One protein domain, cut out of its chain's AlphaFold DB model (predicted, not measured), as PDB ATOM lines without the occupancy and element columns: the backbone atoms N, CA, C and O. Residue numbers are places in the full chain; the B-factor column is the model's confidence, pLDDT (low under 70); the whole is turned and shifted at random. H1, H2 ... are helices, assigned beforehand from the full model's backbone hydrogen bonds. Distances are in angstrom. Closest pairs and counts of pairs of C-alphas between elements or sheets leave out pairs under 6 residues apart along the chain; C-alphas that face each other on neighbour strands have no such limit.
ATOM      1  N   ASP A  34      30.016 -35.426  54.982       57.19
ATOM      2  CA  ASP A  34      29.746 -35.509  53.540       57.19
ATOM      3  C   ASP A  34      29.980 -36.916  52.984       57.19
ATOM      4  O   ASP A  34      29.276 -37.361  52.079       57.19
ATOM      5  N   ARG A  35      30.909 -37.680  53.570       55.34
ATOM      6  CA  ARG A  35      31.153 -39.078  53.177       55.34
ATOM      7  C   ARG A  35      30.031 -40.010  53.601       55.34
ATOM      8  O   ARG A  35      29.744 -40.961  52.879       55.34
ATOM      9  N   ALA A  36      29.419 -39.769  54.757       53.78
ATOM     10  CA  ALA A  36      28.292 -40.564  55.226       53.78
ATOM     11  C   ALA A  36      27.062 -40.302  54.353       53.78
ATOM     12  O   ALA A  36      26.457 -41.248  53.854       53.78
ATOM     13  N   THR A  37      26.772 -39.032  54.070       50.88
ATOM     14  CA  THR A  37      25.679 -38.641  53.175       50.88
ATOM     15  C   THR A  37      25.914 -39.124  51.748       50.88
ATOM     16  O   THR A  37      25.011 -39.710  51.166       50.88
ATOM     17  N   ALA A  38      27.126 -38.991  51.200       44.25
ATOM     18  CA  ALA A  38      27.456 -39.488  49.863       44.25
ATOM     19  C   ALA A  38      27.376 -41.017  49.764       44.25
ATOM     20  O   ALA A  38      26.947 -41.544  48.743       44.25
ATOM     21  N   ARG A  39      27.744 -41.751  50.821       50.56
ATOM     22  CA  ARG A  39      27.678 -43.220  50.849       50.56
ATOM     23  C   ARG A  39      26.246 -43.725  51.018       50.56
ATOM     24  O   ARG A  39      25.874 -44.714  50.398       50.56
ATOM     25  N   ILE A  40      25.439 -43.027  51.814       54.31
ATOM     26  CA  ILE A  40      24.003 -43.276  51.947       54.31
ATOM     27  C   ILE A  40      23.300 -42.947  50.626       54.31
ATOM     28  O   ILE A  40      22.522 -43.756  50.137       54.31
ATOM     29  N   LEU A  41      23.636 -41.822  49.994       48.69
ATOM     30  CA  LEU A  41      23.064 -41.401  48.721       48.69
ATOM     31  C   LEU A  41      23.496 -42.307  47.564       48.69
ATOM     32  O   LEU A  41      22.656 -42.622  46.739       48.69
ATOM     33  N   ALA A  42      24.742 -42.792  47.531       47.69
ATOM     34  CA  ALA A  42      25.192 -43.815  46.583       47.69
ATOM     35  C   ALA A  42      24.419 -45.129  46.762       47.69
ATOM     36  O   ALA A  42      24.008 -45.740  45.783       47.69
ATOM     37  N   LYS A  43      24.141 -45.518  48.012       45.97
ATOM     38  CA  LYS A  43      23.334 -46.702  48.326       45.97
ATOM     39  C   LYS A  43      21.868 -46.531  47.902       45.97
ATOM     40  O   LYS A  43      21.301 -47.442  47.313       45.97
ATOM     41  N   TYR A  44      21.288 -45.347  48.116       45.25
ATOM     42  CA  TYR A  44      19.939 -45.011  47.651       45.25
ATOM     43  C   TYR A  44      19.862 -44.801  46.132       45.25
ATOM     44  O   TYR A  44      18.836 -45.113  45.547       45.25
ATOM     45  N   LEU A  45      20.918 -44.314  45.474       42.59
ATOM     46  CA  LEU A  45      21.021 -44.224  44.011       42.59
ATOM     47  C   LEU A  45      21.106 -45.615  43.380       42.59
ATOM     48  O   LEU A  45      20.415 -45.863  42.398       42.59
ATOM     49  N   ASP A  46      21.866 -46.539  43.971       44.56
ATOM     50  CA  ASP A  46      21.892 -47.937  43.530       44.56
ATOM     51  C   ASP A  46      20.557 -48.666  43.796       44.56
ATOM     52  O   ASP A  46      20.170 -49.540  43.019       44.56
ATOM     53  N   GLU A  47      19.812 -48.295  44.847       40.84
ATOM     54  CA  GLU A  47      18.500 -48.881  45.176       40.84
ATOM     55  C   GLU A  47      17.319 -48.253  44.404       40.84
ATOM     56  O   GLU A  47      16.377 -48.965  44.059       40.84
ATOM     57  N   LEU A  48      17.366 -46.958  44.060       40.41
ATOM     58  CA  LEU A  48      16.313 -46.249  43.306       40.41
ATOM     59  C   LEU A  48      16.401 -46.449  41.785       40.41
ATOM     60  O   LEU A  48      15.463 -46.112  41.066       40.41
ATOM     61  N   LEU A  49      17.496 -47.032  41.287       46.66
ATOM     62  CA  LEU A  49      17.646 -47.447  39.885       46.66
ATOM     63  C   LEU A  49      17.025 -48.818  39.585       46.66
ATOM     64  O   LEU A  49      17.137 -49.323  38.467       46.66
ATOM     65  N   ARG A  50      16.335 -49.421  40.557       40.25
ATOM     66  CA  ARG A  50      15.382 -50.496  40.298       40.25
ATOM     67  C   ARG A  50      14.016 -49.879  40.033       40.25
ATOM     68  O   ARG A  50      13.338 -49.452  40.965       40.25
ATOM     69  N   LEU A  51      13.585 -49.876  38.769       45.47
ATOM     70  CA  LEU A  51      12.163 -49.713  38.483       45.47
ATOM     71  C   LEU A  51      11.405 -50.795  39.275       45.47
ATOM     72  O   LEU A  51      11.743 -51.980  39.154       45.47
ATOM     73  N   PRO A  52      10.407 -50.433  40.098       33.97
ATOM     74  CA  PRO A  52       9.614 -51.421  40.811       33.97
ATOM     75  C   PRO A  52       8.911 -52.307  39.774       33.97
ATOM     76  O   PRO A  52       8.041 -51.846  39.041       33.97
ATOM     77  N   GLY A  53       9.340 -53.570  39.675       44.75
ATOM     78  CA  GLY A  53       8.805 -54.557  38.728       44.75
ATOM     79  C   GLY A  53       9.700 -54.923  37.535       44.75
ATOM     80  O   GLY A  53       9.354 -55.854  36.814       44.75
ATOM     81  N   THR A  54      10.859 -54.286  37.326       41.84
ATOM     82  CA  THR A  54      11.777 -54.648  36.224       41.84
ATOM     83  C   THR A  54      13.248 -54.609  36.641       41.84
ATOM     84  O   THR A  54      13.735 -53.660  37.245       41.84
ATOM     85  N   ASN A  55      13.997 -55.657  36.281       38.38
ATOM     86  CA  ASN A  55      15.430 -55.813  36.580       38.38
ATOM     87  C   ASN A  55      16.321 -55.094  35.541       38.38
ATOM     88  O   ASN A  55      17.417 -55.554  35.220       38.38
ATOM     89  N   VAL A  56      15.820 -54.001  34.958       36.84
ATOM     90  CA  VAL A  56      16.512 -53.242  33.912       36.84
ATOM     91  C   VAL A  56      17.290 -52.116  34.576       36.84
ATOM     92  O   VAL A  56      16.715 -51.154  35.078       36.84
ATOM     93  N   ARG A  57      18.618 -52.245  34.568       41.03
ATOM     94  CA  ARG A  57      19.539 -51.159  34.908       41.03
ATOM     95  C   ARG A  57      19.506 -50.171  33.746       41.03
ATOM     96  O   ARG A  57      20.013 -50.485  32.673       41.03
ATOM     97  N   ILE A  58      18.892 -49.004  33.926       43.91
ATOM     98  CA  ILE A  58      18.982 -47.934  32.927       43.91
ATOM     99  C   ILE A  58      20.398 -47.359  33.040       43.91
ATOM    100  O   ILE A  58      20.669 -46.494  33.869       43.91
ATOM    101  N   GLY A  59      21.322 -47.925  32.260       45.03
ATOM    102  CA  GLY A  59      22.655 -47.368  32.059       45.03
ATOM    103  C   GLY A  59      22.578 -46.012  31.360       45.03
ATOM    104  O   GLY A  59      21.505 -45.526  31.023       45.03
ATOM    105  N   LEU A  60      23.722 -45.389  31.114       46.50
ATOM    106  CA  LEU A  60      23.787 -44.111  30.403       46.50
ATOM    107  C   LEU A  60      23.444 -44.213  28.903       46.50
ATOM    108  O   LEU A  60      23.157 -43.201  28.260       46.50
ATOM    109  N   ASP A  61      23.430 -45.436  28.372       44.19
ATOM    110  CA  ASP A  61      23.175 -45.782  26.970       44.19
ATOM    111  C   ASP A  61      21.874 -45.210  26.386       44.19
ATOM    112  O   ASP A  61      21.923 -44.666  25.284       44.19
ATOM    113  N   PRO A  62      20.716 -45.218  27.074       49.81
ATOM    114  CA  PRO A  62      19.486 -44.646  26.532       49.81
ATOM    115  C   PRO A  62      19.540 -43.116  26.435       49.81
ATOM    116  O   PRO A  62      18.872 -42.534  25.586       49.81
ATOM    117  N   ILE A  63      20.345 -42.454  27.275       52.19
ATOM    118  CA  ILE A  63      20.512 -40.993  27.235       52.19
ATOM    119  C   ILE A  63      21.447 -40.590  26.090       52.19
ATOM    120  O   ILE A  63      21.214 -39.575  25.440       52.19
ATOM    121  N   LEU A  64      22.468 -41.399  25.801       50.22
ATOM    122  CA  LEU A  64      23.310 -41.225  24.616       50.22
ATOM    123  C   LEU A  64      22.543 -41.560  23.325       50.22
ATOM    124  O   LEU A  64      22.703 -40.865  22.326       50.22
ATOM    125  N   ALA A  65      21.642 -42.547  23.367       50.03
ATOM    126  CA  ALA A  65      20.766 -42.913  22.253       50.03
ATOM    127  C   ALA A  65      19.659 -41.878  21.955       50.03
ATOM    128  O   ALA A  65      19.116 -41.864  20.853       50.03
ATOM    129  N   LEU A  66      19.340 -40.986  22.902       52.56
ATOM    130  CA  LEU A  66      18.423 -39.850  22.708       52.56
ATOM    131  C   LEU A  66      19.002 -38.745  21.806       52.56
ATOM    132  O   LEU A  66      18.258 -37.858  21.384       52.56
ATOM    133  N   GLY A  77      30.624 -30.192  18.667       57.31
ATOM    134  CA  GLY A  77      31.336 -30.955  19.709       57.31
ATOM    135  C   GLY A  77      31.467 -30.300  21.094       57.31
ATOM    136  O   GLY A  77      31.581 -31.008  22.092       57.31
ATOM    137  N   ALA A  78      31.397 -28.968  21.205       63.25
ATOM    138  CA  ALA A  78      31.615 -28.275  22.482       63.25
ATOM    139  C   ALA A  78      30.560 -28.618  23.554       63.25
ATOM    140  O   ALA A  78      30.897 -28.786  24.724       63.25
ATOM    141  N   GLY A  79      29.289 -28.764  23.161       67.69
ATOM    142  CA  GLY A  79      28.218 -29.163  24.083       67.69
ATOM    143  C   GLY A  79      28.375 -30.603  24.574       67.69
ATOM    144  O   GLY A  79      28.137 -30.888  25.746       67.69
ATOM    145  N   LEU A  80      28.857 -31.487  23.695       71.12
ATOM    146  CA  LEU A  80      29.110 -32.888  24.016       71.12
ATOM    147  C   LEU A  80      30.297 -33.043  24.974       71.12
ATOM    148  O   LEU A  80      30.204 -33.812  25.926       71.12
ATOM    149  N   ILE A  81      31.370 -32.265  24.791       73.38
ATOM    150  CA  ILE A  81      32.510 -32.236  25.723       73.38
ATOM    151  C   ILE A  81      32.049 -31.837  27.132       73.38
ATOM    152  O   ILE A  81      32.413 -32.499  28.098       73.38
ATOM    153  N   ILE A  82      31.198 -30.809  27.255       78.69
ATOM    154  CA  ILE A  82      30.638 -30.387  28.552       78.69
ATOM    155  C   ILE A  82      29.821 -31.520  29.192       78.69
ATOM    156  O   ILE A  82      29.866 -31.708  30.406       78.69
ATOM    157  N   LEU A  83      29.080 -32.282  28.387       76.50
ATOM    158  CA  LEU A  83      28.250 -33.386  28.860       76.50
ATOM    159  C   LEU A  83      29.098 -34.593  29.309       76.50
ATOM    160  O   LEU A  83      28.830 -35.180  30.354       76.50
ATOM    161  N   ILE A  84      30.167 -34.913  28.573       73.94
ATOM    162  CA  ILE A  84      31.155 -35.936  28.954       73.94
ATOM    163  C   ILE A  84      31.872 -35.539  30.249       73.94
ATOM    164  O   ILE A  84      32.050 -36.370  31.139       73.94
ATOM    165  N   GLU A  85      32.254 -34.272  30.390       74.75
ATOM    166  CA  GLU A  85      32.922 -33.782  31.596       74.75
ATOM    167  C   GLU A  85      31.989 -33.793  32.812       74.75
ATOM    168  O   GLU A  85      32.397 -34.143  33.920       74.75
ATOM    169  N   ALA A  86      30.706 -33.502  32.601       74.44
ATOM    170  CA  ALA A  86      29.663 -33.712  33.595       74.44
ATOM    171  C   ALA A  86      29.618 -35.172  34.073       74.44
ATOM    172  O   ALA A  86      29.627 -35.426  35.279       74.44
ATOM    173  N   LEU A  87      29.649 -36.138  33.155       71.62
ATOM    174  CA  LEU A  87      29.662 -37.557  33.518       71.62
ATOM    175  C   LEU A  87      30.884 -37.942  34.339       71.62
ATOM    176  O   LEU A  87      30.750 -38.608  35.363       71.62
ATOM    177  N   ARG A  88      32.064 -37.467  33.934       71.12
ATOM    178  CA  ARG A  88      33.308 -37.669  34.691       71.12
ATOM    179  C   ARG A  88      33.261 -37.021  36.073       71.12
ATOM    180  O   ARG A  88      33.808 -37.570  37.021       71.12
ATOM    181  N   SER A  89      32.574 -35.888  36.190       72.25
ATOM    182  CA  SER A  89      32.376 -35.153  37.445       72.25
ATOM    183  C   SER A  89      31.282 -35.748  38.344       72.25
ATOM    184  O   SER A  89      31.041 -35.221  39.432       72.25
ATOM    185  N   GLY A  90      30.593 -36.810  37.909       74.06
ATOM    186  CA  GLY A  90      29.575 -37.497  38.704       74.06
ATOM    187  C   GLY A  90      28.356 -36.636  39.046       74.06
ATOM    188  O   GLY A  90      27.834 -36.747  40.155       74.06
ATOM    189  N   VAL A  91      27.908 -35.753  38.138       75.38
ATOM    190  CA  VAL A  91      26.664 -34.986  38.360       75.38
ATOM    191  C   VAL A  91      25.482 -35.926  38.573       75.38
ATOM    192  O   VAL A  91      25.371 -36.956  37.907       75.38
ATOM    193  N   SER A  92      24.556 -35.547  39.455       74.69
ATOM    194  CA  SER A  92      23.353 -36.345  39.674       74.69
ATOM    195  C   SER A  92      22.497 -36.446  38.405       74.69
ATOM    196  O   SER A  92      22.418 -35.514  37.597       74.69
ATOM    197  N   ILE A  93      21.828 -37.591  38.230       75.50
ATOM    198  CA  ILE A  93      21.030 -37.917  37.034       75.50
ATOM    199  C   ILE A  93      20.031 -36.806  36.658       75.50
ATOM    200  O   ILE A  93      19.971 -36.451  35.480       75.50
ATOM    201  N   PRO A  94      19.284 -36.186  37.600       71.94
ATOM    202  CA  PRO A  94      18.341 -35.125  37.248       71.94
ATOM    203  C   PRO A  94      19.027 -33.897  36.637       71.94
ATOM    204  O   PRO A  94      18.468 -33.260  35.738       71.94
ATOM    205  N   VAL A  95      20.232 -33.567  37.119       79.19
ATOM    206  CA  VAL A  95      21.046 -32.442  36.638       79.19
ATOM    207  C   VAL A  95      21.625 -32.764  35.267       79.19
ATOM    208  O   VAL A  95      21.537 -31.938  34.361       79.19
ATOM    209  N   PHE A  96      22.143 -33.978  35.089       79.38
ATOM    210  CA  PHE A  96      22.627 -34.455  33.798       79.38
ATOM    211  C   PHE A  96      21.525 -34.416  32.733       79.38
ATOM    212  O   PHE A  96      21.706 -33.833  31.666       79.38
ATOM    213  N   LEU A  97      20.338 -34.936  33.056       80.81
ATOM    214  CA  LEU A  97      19.192 -34.924  32.152       80.81
ATOM    215  C   LEU A  97      18.745 -33.492  31.815       80.81
ATOM    216  O   LEU A  97      18.408 -33.204  30.671       80.81
ATOM    217  N   ARG A  98      18.836 -32.554  32.765       85.25
ATOM    218  CA  ARG A  98      18.606 -31.128  32.498       85.25
ATOM    219  C   ARG A  98      19.634 -30.554  31.517       85.25
ATOM    220  O   ARG A  98      19.258 -29.790  30.630       85.25
ATOM    221  N   MET A  99      20.915 -30.900  31.660       83.25
ATOM    222  CA  MET A  99      21.968 -30.460  30.735       83.25
ATOM    223  C   MET A  99      21.733 -31.014  29.323       83.25
ATOM    224  O   MET A  99      21.819 -30.271  28.342       83.25
ATOM    225  N   THR A 100      21.338 -32.281  29.231       82.00
ATOM    226  CA  THR A 100      20.901 -32.947  27.997       82.00
ATOM    227  C   THR A 100      19.710 -32.234  27.358       82.00
ATOM    228  O   THR A 100      19.772 -31.879  26.183       82.00
ATOM    229  N   LEU A 101      18.653 -31.941  28.124       84.88
ATOM    230  CA  LEU A 101      17.462 -31.237  27.633       84.88
ATOM    231  C   LEU A 101      17.788 -29.834  27.110       84.88
ATOM    232  O   LEU A 101      17.251 -29.426  26.083       84.88
ATOM    233  N   ASN A 102      18.702 -29.107  27.759       84.56
ATOM    234  CA  ASN A 102      19.161 -27.812  27.255       84.56
ATOM    235  C   ASN A 102      19.838 -27.945  25.878       84.56
ATOM    236  O   ASN A 102      19.642 -27.100  25.006       84.56
ATOM    237  N   MET A 103      20.648 -28.986  25.675       79.69
ATOM    238  CA  MET A 103      21.303 -29.237  24.389       79.69
ATOM    239  C   MET A 103      20.294 -29.681  23.322       79.69
ATOM    240  O   MET A 103      20.299 -29.130  22.221       79.69
ATOM    241  N   GLY A 104      19.389 -30.600  23.668       76.38
ATOM    242  CA  GLY A 104      18.323 -31.075  22.785       76.38
ATOM    243  C   GLY A 104      17.383 -29.956  22.339       76.38
ATOM    244  O   GLY A 104      17.089 -29.844  21.154       76.38
ATOM    245  N   ALA A 105      16.985 -29.058  23.245       78.19
ATOM    246  CA  ALA A 105      16.165 -27.897  22.900       78.19
ATOM    247  C   ALA A 105      16.849 -27.005  21.851       78.19
ATOM    248  O   ALA A 105      16.219 -26.596  20.880       78.19
ATOM    249  N   ASN A 106      18.151 -26.745  22.000       74.25
ATOM    250  CA  ASN A 106      18.908 -25.962  21.023       74.25
ATOM    251  C   ASN A 106      18.997 -26.661  19.658       74.25
ATOM    252  O   ASN A 106      18.878 -26.003  18.629       74.25
ATOM    253  N   PHE A 107      19.183 -27.984  19.652       74.50
ATOM    254  CA  PHE A 107      19.179 -28.779  18.426       74.50
ATOM    255  C   PHE A 107      17.820 -28.713  17.721       74.50
ATOM    256  O   PHE A 107      17.767 -28.365  16.546       74.50
ATOM    257  N   LEU A 108      16.722 -28.946  18.447       75.44
ATOM    258  CA  LEU A 108      15.360 -28.887  17.906       75.44
ATOM    259  C   LEU A 108      15.019 -27.504  17.340       75.44
ATOM    260  O   LEU A 108      14.445 -27.409  16.260       75.44
ATOM    261  N   LEU A 109      15.413 -26.428  18.027       71.88
ATOM    262  CA  LEU A 109      15.248 -25.068  17.512       71.88
ATOM    263  C   LEU A 109      16.119 -24.807  16.270       71.88
ATOM    264  O   LEU A 109      15.730 -24.043  15.390       71.88
ATOM    265  N   GLY A 110      17.281 -25.457  16.188       66.75
ATOM    266  CA  GLY A 110      18.178 -25.435  15.034       66.75
ATOM    267  C   GLY A 110      17.607 -26.100  13.778       66.75
ATOM    268  O   GLY A 110      18.006 -25.730  12.678       66.75
ATOM    269  N   LEU A 111      16.654 -27.029  13.926       75.94
ATOM    270  CA  LEU A 111      15.983 -27.699  12.804       75.94
ATOM    271  C   LEU A 111      14.965 -26.798  12.086       75.94
ATOM    272  O   LEU A 111      14.525 -27.137  10.990       75.94
ATOM    273  N   ILE A 112      14.582 -25.665  12.683       76.06
ATOM    274  CA  ILE A 112      13.619 -24.730  12.096       76.06
ATOM    275  C   ILE A 112      14.323 -23.904  10.998       76.06
ATOM    276  O   ILE A 112      15.217 -23.103  11.315       76.06
ATOM    277  N   PRO A 113      13.923 -24.033   9.715       71.88
ATOM    278  CA  PRO A 113      14.522 -23.277   8.618       71.88
ATOM    279  C   PRO A 113      14.383 -21.770   8.855       71.88
ATOM    280  O   PRO A 113      13.311 -21.282   9.202       71.88
ATOM    281  N   GLY A 114      15.479 -21.024   8.705       71.75
ATOM    282  CA  GLY A 114      15.516 -19.574   8.940       71.75
ATOM    283  C   GLY A 114      15.655 -19.141  10.410       71.75
ATOM    284  O   GLY A 114      16.102 -18.024  10.653       71.75
ATOM    285  N   ALA A 115      15.369 -20.005  11.394       65.88
ATOM    286  CA  ALA A 115      15.471 -19.666  12.822       65.88
ATOM    287  C   ALA A 115      16.726 -20.222  13.520       65.88
ATOM    288  O   ALA A 115      17.076 -19.752  14.604       65.88
ATOM    289  N   GLY A 116      17.442 -21.175  12.911       58.84
ATOM    290  CA  GLY A 116      18.562 -21.867  13.563       58.84
ATOM    291  C   GLY A 116      19.710 -20.961  14.041       58.84
ATOM    292  O   GLY A 116      20.232 -21.150  15.143       58.84
ATOM    293  N   ALA A 117      20.060 -19.916  13.282       61.41
ATOM    294  CA  ALA A 117      21.084 -18.951  13.696       61.41
ATOM    295  C   ALA A 117      20.643 -18.136  14.928       61.41
ATOM    296  O   ALA A 117      21.417 -17.965  15.868       61.41
ATOM    297  N   LEU A 118      19.380 -17.703  14.973       60.19
ATOM    298  CA  LEU A 118      18.823 -16.955  16.104       60.19
ATOM    299  C   LEU A 118      18.679 -17.845  17.345       60.19
ATOM    300  O   LEU A 118      19.042 -17.436  18.447       60.19
ATOM    301  N   ALA A 119      18.224 -19.086  17.170       60.22
ATOM    302  CA  ALA A 119      18.052 -20.050  18.252       60.22
ATOM    303  C   ALA A 119      19.337 -20.265  19.069       60.22
ATOM    304  O   ALA A 119      19.309 -20.195  20.301       60.22
ATOM    305  N   SER A 120      20.472 -20.441  18.385       59.28
ATOM    306  CA  SER A 120      21.775 -20.622  19.038       59.28
ATOM    307  C   SER A 120      22.226 -19.397  19.852       59.28
ATOM    308  O   SER A 120      22.802 -19.548  20.934       59.28
ATOM    309  N   ILE A 121      21.901 -18.185  19.385       58.91
ATOM    310  CA  ILE A 121      22.253 -16.915  20.040       58.91
ATOM    311  C   ILE A 121      21.381 -16.665  21.275       58.91
ATOM    312  O   ILE A 121      21.891 -16.209  22.303       58.91
ATOM    313  N   PHE A 122      20.083 -16.971  21.199       59.56
ATOM    314  CA  PHE A 122      19.137 -16.726  22.291       59.56
ATOM    315  C   PHE A 122      19.199 -17.790  23.391       59.56
ATOM    316  O   PHE A 122      19.090 -17.463  24.576       59.56
ATOM    317  N   PHE A 123      19.375 -19.066  23.035       65.75
ATOM    318  CA  PHE A 123      19.256 -20.148  24.011       65.75
ATOM    319  C   PHE A 123      20.562 -20.430  24.772       65.75
ATOM    320  O   PHE A 123      20.497 -20.825  25.939       65.75
ATOM    321  N   LYS A 124      21.738 -20.188  24.157       75.56
ATOM    322  CA  LYS A 124      23.090 -20.384  24.739       75.56
ATOM    323  C   LYS A 124      23.182 -21.619  25.655       75.56
ATOM    324  O   LYS A 124      23.622 -21.526  26.807       75.56
ATOM    325  N   SER A 125      22.753 -22.781  25.156       72.25
ATOM    326  CA  SER A 125      22.696 -24.043  25.919       72.25
ATOM    327  C   SER A 125      24.046 -24.413  26.539       72.25
ATOM    328  O   SER A 125      24.106 -24.770  27.715       72.25
ATOM    329  N   ASN A 126      25.134 -24.243  25.784       75.44
ATOM    330  CA  ASN A 126      26.490 -24.573  26.227       75.44
ATOM    331  C   ASN A 126      26.915 -23.742  27.445       75.44
ATOM    332  O   ASN A 126      27.411 -24.298  28.418       75.44
ATOM    333  N   SER A 127      26.658 -22.430  27.448       79.31
ATOM    334  CA  SER A 127      27.000 -21.558  28.582       79.31
ATOM    335  C   SER A 127      26.201 -21.905  29.839       79.31
ATOM    336  O   SER A 127      26.743 -21.891  30.941       79.31
ATOM    337  N   ARG A 128      24.916 -22.255  29.684       80.00
ATOM    338  CA  ARG A 128      24.062 -22.681  30.804       80.00
ATOM    339  C   ARG A 128      24.537 -24.005  31.398       80.00
ATOM    340  O   ARG A 128      24.621 -24.128  32.616       80.00
ATOM    341  N   ASN A 129      24.887 -24.966  30.548       84.25
ATOM    342  CA  ASN A 129      25.408 -26.262  30.975       84.25
ATOM    343  C   ASN A 129      26.772 -26.125  31.654       84.25
ATOM    344  O   ASN A 129      26.976 -26.682  32.728       84.25
ATOM    345  N   LEU A 130      27.668 -25.315  31.091       82.81
ATOM    346  CA  LEU A 130      28.969 -25.035  31.689       82.81
ATOM    347  C   LEU A 130      28.829 -24.372  33.068       82.81
ATOM    348  O   LEU A 130      29.522 -24.744  34.009       82.81
ATOM    349  N   HIS A 131      27.883 -23.442  33.228       87.38
ATOM    350  CA  HIS A 131      27.599 -22.828  34.525       87.38
ATOM    351  C   HIS A 131      27.091 -23.843  35.563       87.38
ATOM    352  O   HIS A 131      27.519 -23.806  36.718       87.38
ATOM    353  N   LEU A 132      26.202 -24.763  35.164       84.06
ATOM    354  CA  LEU A 132      25.726 -25.842  36.040       84.06
ATOM    355  C   LEU A 132      26.882 -26.752  36.467       84.06
ATOM    356  O   LEU A 132      27.009 -27.046  37.655       84.06
ATOM    357  N   LEU A 133      27.743 -27.129  35.519       82.81
ATOM    358  CA  LEU A 133      28.910 -27.968  35.768       82.81
ATOM    359  C   LEU A 133      29.914 -27.296  36.712       82.81
ATOM    360  O   LEU A 133      30.305 -27.897  37.707       82.81
ATOM    361  N   HIS A 134      30.277 -26.035  36.471       86.25
ATOM    362  CA  HIS A 134      31.178 -25.308  37.368       86.25
ATOM    363  C   HIS A 134      30.591 -25.125  38.765       86.25
ATOM    364  O   HIS A 134      31.306 -25.257  39.753       86.25
ATOM    365  N   THR A 135      29.288 -24.853  38.872       85.06
ATOM    366  CA  THR A 135      28.625 -24.727  40.177       85.06
ATOM    367  C   THR A 135      28.652 -26.056  40.936       85.06
ATOM    368  O   THR A 135      28.867 -26.069  42.147       85.06
ATOM    369  N   TRP A 136      28.477 -27.175  40.227       83.00
ATOM    370  CA  TRP A 136      28.615 -28.516  40.791       83.00
ATOM    371  C   TRP A 136      30.047 -28.792  41.267       83.00
ATOM    372  O   TRP A 136      30.253 -29.150  42.423       83.00
ATOM    373  N   GLN A 137      31.043 -28.545  40.413       84.56
ATOM    374  CA  GLN A 137      32.464 -28.741  40.734       84.56
ATOM    375  C   GLN A 137      32.953 -27.830  41.869       84.56
ATOM    376  O   GLN A 137      33.823 -28.219  42.640       84.56
ATOM    377  N   ALA A 138      32.357 -26.647  42.030       87.62
ATOM    378  CA  ALA A 138      32.616 -25.739  43.145       87.62
ATOM    379  C   ALA A 138      31.985 -26.198  44.479       87.62
ATOM    380  O   ALA A 138      31.898 -25.398  45.409       87.62
ATOM    381  N   GLY A 139      31.469 -27.429  44.572       83.00
ATOM    382  CA  GLY A 139      30.893 -28.001  45.795       83.00
ATOM    383  C   GLY A 139      29.470 -27.537  46.117       83.00
ATOM    384  O   GLY A 139      28.933 -27.866  47.170       83.00
ATOM    385  N   HIS A 140      28.810 -26.796  45.221       86.31
ATOM    386  CA  HIS A 140      27.456 -26.277  45.446       86.31
ATOM    387  C   HIS A 140      26.361 -27.215  44.898       86.31
ATOM    388  O   HIS A 140      25.298 -26.756  44.467       86.31
ATOM    389  N   SER A 141      26.589 -28.529  44.925       78.31
ATOM    390  CA  SER A 141      25.712 -29.554  44.338       78.31
ATOM    391  C   SER A 141      24.256 -29.447  44.807       78.31
ATOM    392  O   SER A 141      23.339 -29.427  43.985       78.31
ATOM    393  N   ALA A 142      24.023 -29.207  46.102       78.06
ATOM    394  CA  ALA A 142      22.674 -29.031  46.654       78.06
ATOM    395  C   ALA A 142      21.912 -27.832  46.045       78.06
ATOM    396  O   ALA A 142      20.692 -27.870  45.864       78.06
ATOM    397  N   LYS A 143      22.617 -26.747  45.692       82.31
ATOM    398  CA  LYS A 143      22.023 -25.577  45.022       82.31
ATOM    399  C   LYS A 143      21.616 -25.921  43.589       82.31
ATOM    400  O   LYS A 143      20.550 -25.497  43.133       82.31
ATOM    401  N   VAL A 144      22.449 -26.696  42.894       84.38
ATOM    402  CA  VAL A 144      22.190 -27.156  41.522       84.38
ATOM    403  C   VAL A 144      20.981 -28.088  41.482       84.38
ATOM    404  O   VAL A 144      20.120 -27.933  40.613       84.38
ATOM    405  N   GLU A 145      20.839 -28.983  42.456       79.56
ATOM    406  CA  GLU A 145      19.698 -29.899  42.550       79.56
ATOM    407  C   GLU A 145      18.384 -29.165  42.829       79.56
ATOM    408  O   GLU A 145      17.403 -29.360  42.112       79.56
ATOM    409  N   ARG A 146      18.369 -28.216  43.778       84.50
ATOM    410  CA  ARG A 146      17.182 -27.374  44.034       84.50
ATOM    411  C   ARG A 146      16.781 -26.551  42.810       84.50
ATOM    412  O   ARG A 146      15.598 -26.420  42.506       84.50
ATOM    413  N   SER A 147      17.763 -25.997  42.098       87.56
ATOM    414  CA  SER A 147      17.535 -25.286  40.834       87.56
ATOM    415  C   SER A 147      16.954 -26.213  39.765       87.56
ATOM    416  O   SER A 147      16.093 -25.812  38.987       87.56
ATOM    417  N   THR A 148      17.397 -27.467  39.745       85.19
ATOM    418  CA  THR A 148      16.941 -28.486  38.798       85.19
ATOM    419  C   THR A 148      15.510 -28.930  39.080       85.19
ATOM    420  O   THR A 148      14.719 -29.023  38.147       85.19
ATOM    421  N   LEU A 149      15.116 -29.074  40.346       84.75
ATOM    422  CA  LEU A 149      13.715 -29.313  40.709       84.75
ATOM    423  C   LEU A 149      12.798 -28.182  40.233       84.75
ATOM    424  O   LEU A 149      11.775 -28.438  39.605       84.75
ATOM    425  N   ARG A 150      13.186 -26.919  40.466       90.31
ATOM    426  CA  ARG A 150      12.417 -25.754  39.986       90.31
ATOM    427  C   ARG A 150      12.318 -25.713  38.464       90.31
ATOM    428  O   ARG A 150      11.283 -25.321  37.938       90.31
ATOM    429  N   PHE A 151      13.375 -26.122  37.767       91.31
ATOM    430  CA  PHE A 151      13.367 -26.240  36.312       91.31
ATOM    431  C   PHE A 151      12.317 -27.253  35.834       91.31
ATOM    432  O   PHE A 151      11.494 -26.907  34.990       91.31
ATOM    433  N   TYR A 152      12.286 -28.461  36.410       88.19
ATOM    434  CA  TYR A 152      11.278 -29.468  36.055       88.19
ATOM    435  C   TYR A 152       9.862 -29.055  36.458       88.19
ATOM    436  O   TYR A 152       8.927 -29.297  35.702       88.19
ATOM    437  N   LEU A 153       9.697 -28.379  37.596       93.06
ATOM    438  CA  LEU A 153       8.406 -27.819  37.991       93.06
ATOM    439  C   LEU A 153       7.910 -26.788  36.968       93.06
ATOM    440  O   LEU A 153       6.758 -26.843  36.550       93.06
ATOM    441  N   GLY A 154       8.787 -25.885  36.523       93.25
ATOM    442  CA  GLY A 154       8.473 -24.929  35.462       93.25
ATOM    443  C   GLY A 154       8.101 -25.615  34.145       93.25
ATOM    444  O   GLY A 154       7.127 -25.223  33.509       93.25
ATOM    445  N   LEU A 155       8.826 -26.675  33.768       92.19
ATOM    446  CA  LEU A 155       8.523 -27.479  32.580       92.19
ATOM    447  C   LEU A 155       7.150 -28.162  32.682       92.19
ATOM    448  O   LEU A 155       6.397 -28.166  31.712       92.19
ATOM    449  N   LEU A 156       6.805 -28.701  33.852       94.00
ATOM    450  CA  LEU A 156       5.517 -29.346  34.104       94.00
ATOM    451  C   LEU A 156       4.357 -28.346  34.055       94.00
ATOM    452  O   LEU A 156       3.331 -28.636  33.445       94.00
ATOM    453  N   ILE A 157       4.531 -27.155  34.638       96.62
ATOM    454  CA  ILE A 157       3.541 -26.071  34.552       96.62
ATOM    455  C   ILE A 157       3.330 -25.667  33.091       96.62
ATOM    456  O   ILE A 157       2.190 -25.589  32.640       96.62
ATOM    457  N   LEU A 158       4.414 -25.473  32.330       94.75
ATOM    458  CA  LEU A 158       4.337 -25.145  30.906       94.75
ATOM    459  C   LEU A 158       3.596 -26.233  30.115       94.75
ATOM    460  O   LEU A 158       2.704 -25.918  29.330       94.75
ATOM    461  N   ALA A 159       3.919 -27.508  30.346       94.25
ATOM    462  CA  ALA A 159       3.233 -28.630  29.709       94.25
ATOM    463  C   ALA A 159       1.736 -28.658  30.061       94.25
ATOM    464  O   ALA A 159       0.903 -28.839  29.175       94.25
ATOM    465  N   GLY A 160       1.384 -28.409  31.325       96.94
ATOM    466  CA  GLY A 160      -0.004 -28.295  31.773       96.94
ATOM    467  C   GLY A 160      -0.755 -27.143  31.097       96.94
ATOM    468  O   GLY A 160      -1.892 -27.325  30.666       96.94
ATOM    469  N   MET A 161      -0.113 -25.982  30.930       97.56
ATOM    470  CA  MET A 161      -0.688 -24.844  30.202       97.56
ATOM    471  C   MET A 161      -0.942 -25.181  28.730       97.56
ATOM    472  O   MET A 161      -2.027 -24.906  28.219       97.56
ATOM    473  N   VAL A 162       0.024 -25.816  28.058       97.00
ATOM    474  CA  VAL A 162      -0.117 -26.249  26.658       97.00
ATOM    475  C   VAL A 162      -1.232 -27.286  26.514       97.00
ATOM    476  O   VAL A 162      -2.084 -27.144  25.642       97.00
ATOM    477  N   ALA A 163      -1.282 -28.289  27.393       96.56
ATOM    478  CA  ALA A 163      -2.341 -29.295  27.390       96.56
ATOM    479  C   ALA A 163      -3.721 -28.660  27.606       96.56
ATOM    480  O   ALA A 163      -4.659 -28.958  26.872       96.56
ATOM    481  N   THR A 164      -3.827 -27.726  28.554       97.38
ATOM    482  CA  THR A 164      -5.065 -26.976  28.809       97.38
ATOM    483  C   THR A 164      -5.496 -26.196  27.570       97.38
ATOM    484  O   THR A 164      -6.655 -26.271  27.175       97.38
ATOM    485  N   PHE A 165      -4.569 -25.495  26.914       97.94
ATOM    486  CA  PHE A 165      -4.852 -24.758  25.684       97.94
ATOM    487  C   PHE A 165      -5.366 -25.674  24.564       97.94
ATOM    488  O   PHE A 165      -6.357 -25.349  23.912       97.94
ATOM    489  N   ILE A 166      -4.747 -26.845  24.382       97.88
ATOM    490  CA  ILE A 166      -5.182 -27.846  23.397       97.88
ATOM    491  C   ILE A 166      -6.588 -28.361  23.725       97.88
ATOM    492  O   ILE A 166      -7.432 -28.420  22.835       97.88
ATOM    493  N   ILE A 167      -6.858 -28.700  24.989       98.12
ATOM    494  CA  ILE A 167      -8.170 -29.193  25.437       98.12
ATOM    495  C   ILE A 167      -9.252 -28.140  25.192       98.12
ATOM    496  O   ILE A 167     -10.306 -28.460  24.647       98.12
ATOM    497  N   VAL A 168      -8.986 -26.882  25.550       98.31
ATOM    498  CA  VAL A 168      -9.919 -25.769  25.329       98.31
ATOM    499  C   VAL A 168     -10.155 -25.550  23.837       98.31
ATOM    500  O   VAL A 168     -11.304 -25.439  23.415       98.31
ATOM    501  N   GLY A 169      -9.094 -25.538  23.027       97.94
ATOM    502  CA  GLY A 169      -9.204 -25.400  21.575       97.94
ATOM    503  C   GLY A 169     -10.005 -26.537  20.940       97.94
ATOM    504  O   GLY A 169     -10.864 -26.294  20.095       97.94
ATOM    505  N   TRP A 170      -9.784 -27.773  21.391       98.38
ATOM    506  CA  TRP A 170     -10.529 -28.939  20.926       98.38
ATOM    507  C   TRP A 170     -12.004 -28.885  21.337       98.38
ATOM    508  O   TRP A 170     -12.877 -29.117  20.505       98.38
ATOM    509  N   ALA A 171     -12.300 -28.519  22.588       98.12
ATOM    510  CA  ALA A 171     -13.671 -28.354  23.067       98.12
ATOM    511  C   ALA A 171     -14.411 -27.253  22.293       98.12
ATOM    512  O   ALA A 171     -15.555 -27.444  21.886       98.12
ATOM    513  N   PHE A 172     -13.739 -26.129  22.030       98.38
ATOM    514  CA  PHE A 172     -14.269 -25.051  21.202       98.38
ATOM    515  C   PHE A 172     -14.558 -25.522  19.772       98.38
ATOM    516  O   PHE A 172     -15.638 -25.265  19.247       98.38
ATOM    517  N   TYR A 173     -13.632 -26.265  19.161       98.38
ATOM    518  CA  TYR A 173     -13.822 -26.846  17.834       98.38
ATOM    519  C   TYR A 173     -15.009 -27.821  17.791       98.38
ATOM    520  O   TYR A 173     -15.854 -27.727  16.902       98.38
ATOM    521  N   ALA A 174     -15.116 -28.724  18.769       98.19
ATOM    522  CA  ALA A 174     -16.218 -29.679  18.867       98.19
ATOM    523  C   ALA A 174     -17.569 -28.976  19.065       98.19
ATOM    524  O   ALA A 174     -18.558 -29.348  18.434       98.19
ATOM    525  N   TRP A 175     -17.606 -27.928  19.894       98.19
ATOM    526  CA  TRP A 175     -18.795 -27.101  20.088       98.19
ATOM    527  C   TRP A 175     -19.207 -26.378  18.801       98.19
ATOM    528  O   TRP A 175     -20.383 -26.407  18.433       98.19
ATOM    529  N   LEU A 176     -18.251 -25.775  18.087       98.12
ATOM    530  CA  LEU A 176     -18.493 -25.109  16.807       98.12
ATOM    531  C   LEU A 176     -19.065 -26.097  15.783       98.12
ATOM    532  O   LEU A 176     -20.053 -25.802  15.114       98.12
ATOM    533  N   PHE A 177     -18.473 -27.290  15.704       98.12
ATOM    534  CA  PHE A 177     -18.919 -28.354  14.816       98.12
ATOM    535  C   PHE A 177     -20.340 -28.822  15.150       98.12
ATOM    536  O   PHE A 177     -21.192 -28.858  14.264       98.12
ATOM    537  N   TYR A 178     -20.626 -29.124  16.421       97.88
ATOM    538  CA  TYR A 178     -21.967 -29.515  16.862       97.88
ATOM    539  C   TYR A 178     -23.006 -28.438  16.526       97.88
ATOM    540  O   TYR A 178     -24.064 -28.744  15.979       97.88
ATOM    541  N   SER A 179     -22.677 -27.170  16.780       96.69
ATOM    542  CA  SER A 179     -23.550 -26.028  16.489       96.69
ATOM    543  C   SER A 179     -23.827 -25.881  14.990       96.69
ATOM    544  O   SER A 179     -24.967 -25.648  14.591       96.69
ATOM    545  N   ALA A 180     -22.806 -26.069  14.149       97.06
ATOM    546  CA  ALA A 180     -22.952 -26.043  12.697       97.06
ATOM    547  C   ALA A 180     -23.834 -27.194  12.190       97.06
ATOM    548  O   ALA A 180     -24.727 -26.969  11.377       97.06
ATOM    549  N   VAL A 181     -23.634 -28.412  12.708       97.06
ATOM    550  CA  VAL A 181     -24.472 -29.570  12.369       97.06
ATOM    551  C   VAL A 181     -25.926 -29.305  12.746       97.06
ATOM    552  O   VAL A 181     -26.801 -29.474  11.903       97.06
ATOM    553  N   GLN A 182     -26.196 -28.827  13.962       95.50
ATOM    554  CA  GLN A 182     -27.556 -28.498  14.398       95.50
ATOM    555  C   GLN A 182     -28.204 -27.427  13.512       95.50
ATOM    556  O   GLN A 182     -29.352 -27.581  13.103       95.50
ATOM    557  N   ALA A 183     -27.469 -26.375  13.143       95.00
ATOM    558  CA  ALA A 183     -27.970 -25.347  12.231       95.00
ATOM    559  C   ALA A 183     -28.351 -25.925  10.855       95.00
ATOM    560  O   ALA A 183     -29.395 -25.574  10.305       95.00
ATOM    561  N   VAL A 184     -27.544 -26.848  10.321       95.69
ATOM    562  CA  VAL A 184     -27.833 -27.539   9.056       95.69
ATOM    563  C   VAL A 184     -29.043 -28.466   9.189       95.69
ATOM    564  O   VAL A 184     -29.916 -28.441   8.328       95.69
ATOM    565  N   LEU A 185     -29.138 -29.249  10.266       95.31
ATOM    566  CA  LEU A 185     -30.283 -30.132  10.519       95.31
ATOM    567  C   LEU A 185     -31.594 -29.338  10.609       95.31
ATOM    568  O   LEU A 185     -32.576 -29.694   9.955       95.31
ATOM    569  N   HIS A 186     -31.576 -28.211  11.327       93.88
ATOM    570  CA  HIS A 186     -32.707 -27.289  11.393       93.88
ATOM    571  C   HIS A 186     -33.068 -26.703  10.023       93.88
ATOM    572  O   HIS A 186     -34.252 -26.634   9.695       93.88
ATOM    573  N   ALA A 187     -32.079 -26.322   9.208       93.00
ATOM    574  CA  ALA A 187     -32.310 -25.818   7.853       93.00
ATOM    575  C   ALA A 187     -32.902 -26.883   6.911       93.00
ATOM    576  O   ALA A 187     -33.670 -26.551   6.012       93.00
ATOM    577  N   LEU A 188     -32.584 -28.161   7.135       94.25
ATOM    578  CA  LEU A 188     -33.120 -29.298   6.381       94.25
ATOM    579  C   LEU A 188     -34.480 -29.794   6.903       94.25
ATOM    580  O   LEU A 188     -35.053 -30.716   6.329       94.25
ATOM    581  N   GLY A 189     -35.011 -29.202   7.978       90.56
ATOM    582  CA  GLY A 189     -36.307 -29.576   8.551       90.56
ATOM    583  C   GLY A 189     -36.321 -30.926   9.276       90.56
ATOM    584  O   GLY A 189     -37.398 -31.414   9.618       90.56
TER     585      GLY A 189
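Overview. This is residues 34 to 66 and 77 to 189 of the 191 residues of an uncharacterized protein of Prosthecobacter vanneervenii (UniProt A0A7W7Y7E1). One very long helix, H7, runs out as an arm from a small helical head, and residues 153 to 189, of which 153 to 187 belong to H7, stick out free. The head is an up-and-down bundle of three helices, H3, H4 and H6, each running against the one before it, with the short H5 at the last residues of H4 and the start of H7 at its first residues; H1 touches no helix and is joined to H2 by a long loop. The printed part has 146 residues with seven named helices, H1 to H7 in order along the chain, and no named strand; its class is all helix. It is extended, with a radius of gyration of the C-alphas of 22.7 A, and spans 81 by 44 by 27 A.

Arrangement. H7, residues 141 to 187, touches H4, residues 93 to 110, the hub, which touches four helices. H7 touches H4 with residues 144 to 148 alone, and H4 touches H7 with residues 94 to 98 alone, at a steep tilt of 51 degrees, the same way; the closest C-alphas, of Val 95 and Thr 148, are 6.1 A apart. H6, residues 125 to 137, forms a hairpin with H7 at 37 degrees, only just steep; the closest C-alphas, of Trp 136 and Val 144, are 6.6 A apart. H4 and H6 touch at a shallow tilt of 14 degrees, opposite ways, closest at the C-alphas of Asn 102 and Ser 125, 5.3 A. H3, residues 77 to 88, touches H6 at a shallow tilt of 22 degrees, the same way, with the C-alphas of Gly 79 and Asn 126 closest at 5.4 A. H3 and H4 form a hairpin at 8 degrees, closest at the C-alphas of Gly 79 and Met 103, 6.9 A. H5, residues 116 to 123, forms a hairpin with H4 at 35.4 degrees, only just steep; the C-alphas of Gly 110 and Gly 116 are closest, at 3.9 A. H2, residues 61 to 65, is close to H4 but not clearly touching, with the C-alphas of Ile 63 and Leu 97 closest at 7.9 A. H1, residues 34 to 48, is apart from H7. Every O i to N i+4 pair is within hydrogen-bond range in H1, H2, H3, H4, H6 and H7; in H5 it is 3 of 4.

Along the chain. H7 is 68.6 A long, from C-alpha 141 at (25.712, -29.554, 44.338) to C-alpha 187 at (-32.310, -25.818, 7.853). H4 is 25.5 A long, H1 20.0 A, H6 18.4 A and H3 16.5 A. H1 begins at C-alpha 34, (29.746, -35.509, 53.540).

Size, cuts and confidence. The C-alphas of Arg 35 and Gly 189 are the farthest apart, 81.4 A. Residues 67 to 76 are not printed, and C-alphas 66 and 77 are 16.0 A apart across the cut. The link from H1 to H2 is long. The mean pLDDT of the printed part is 74.7; residues 34 to 66, 77 to 79, 110 and 115 to 123 are under 70.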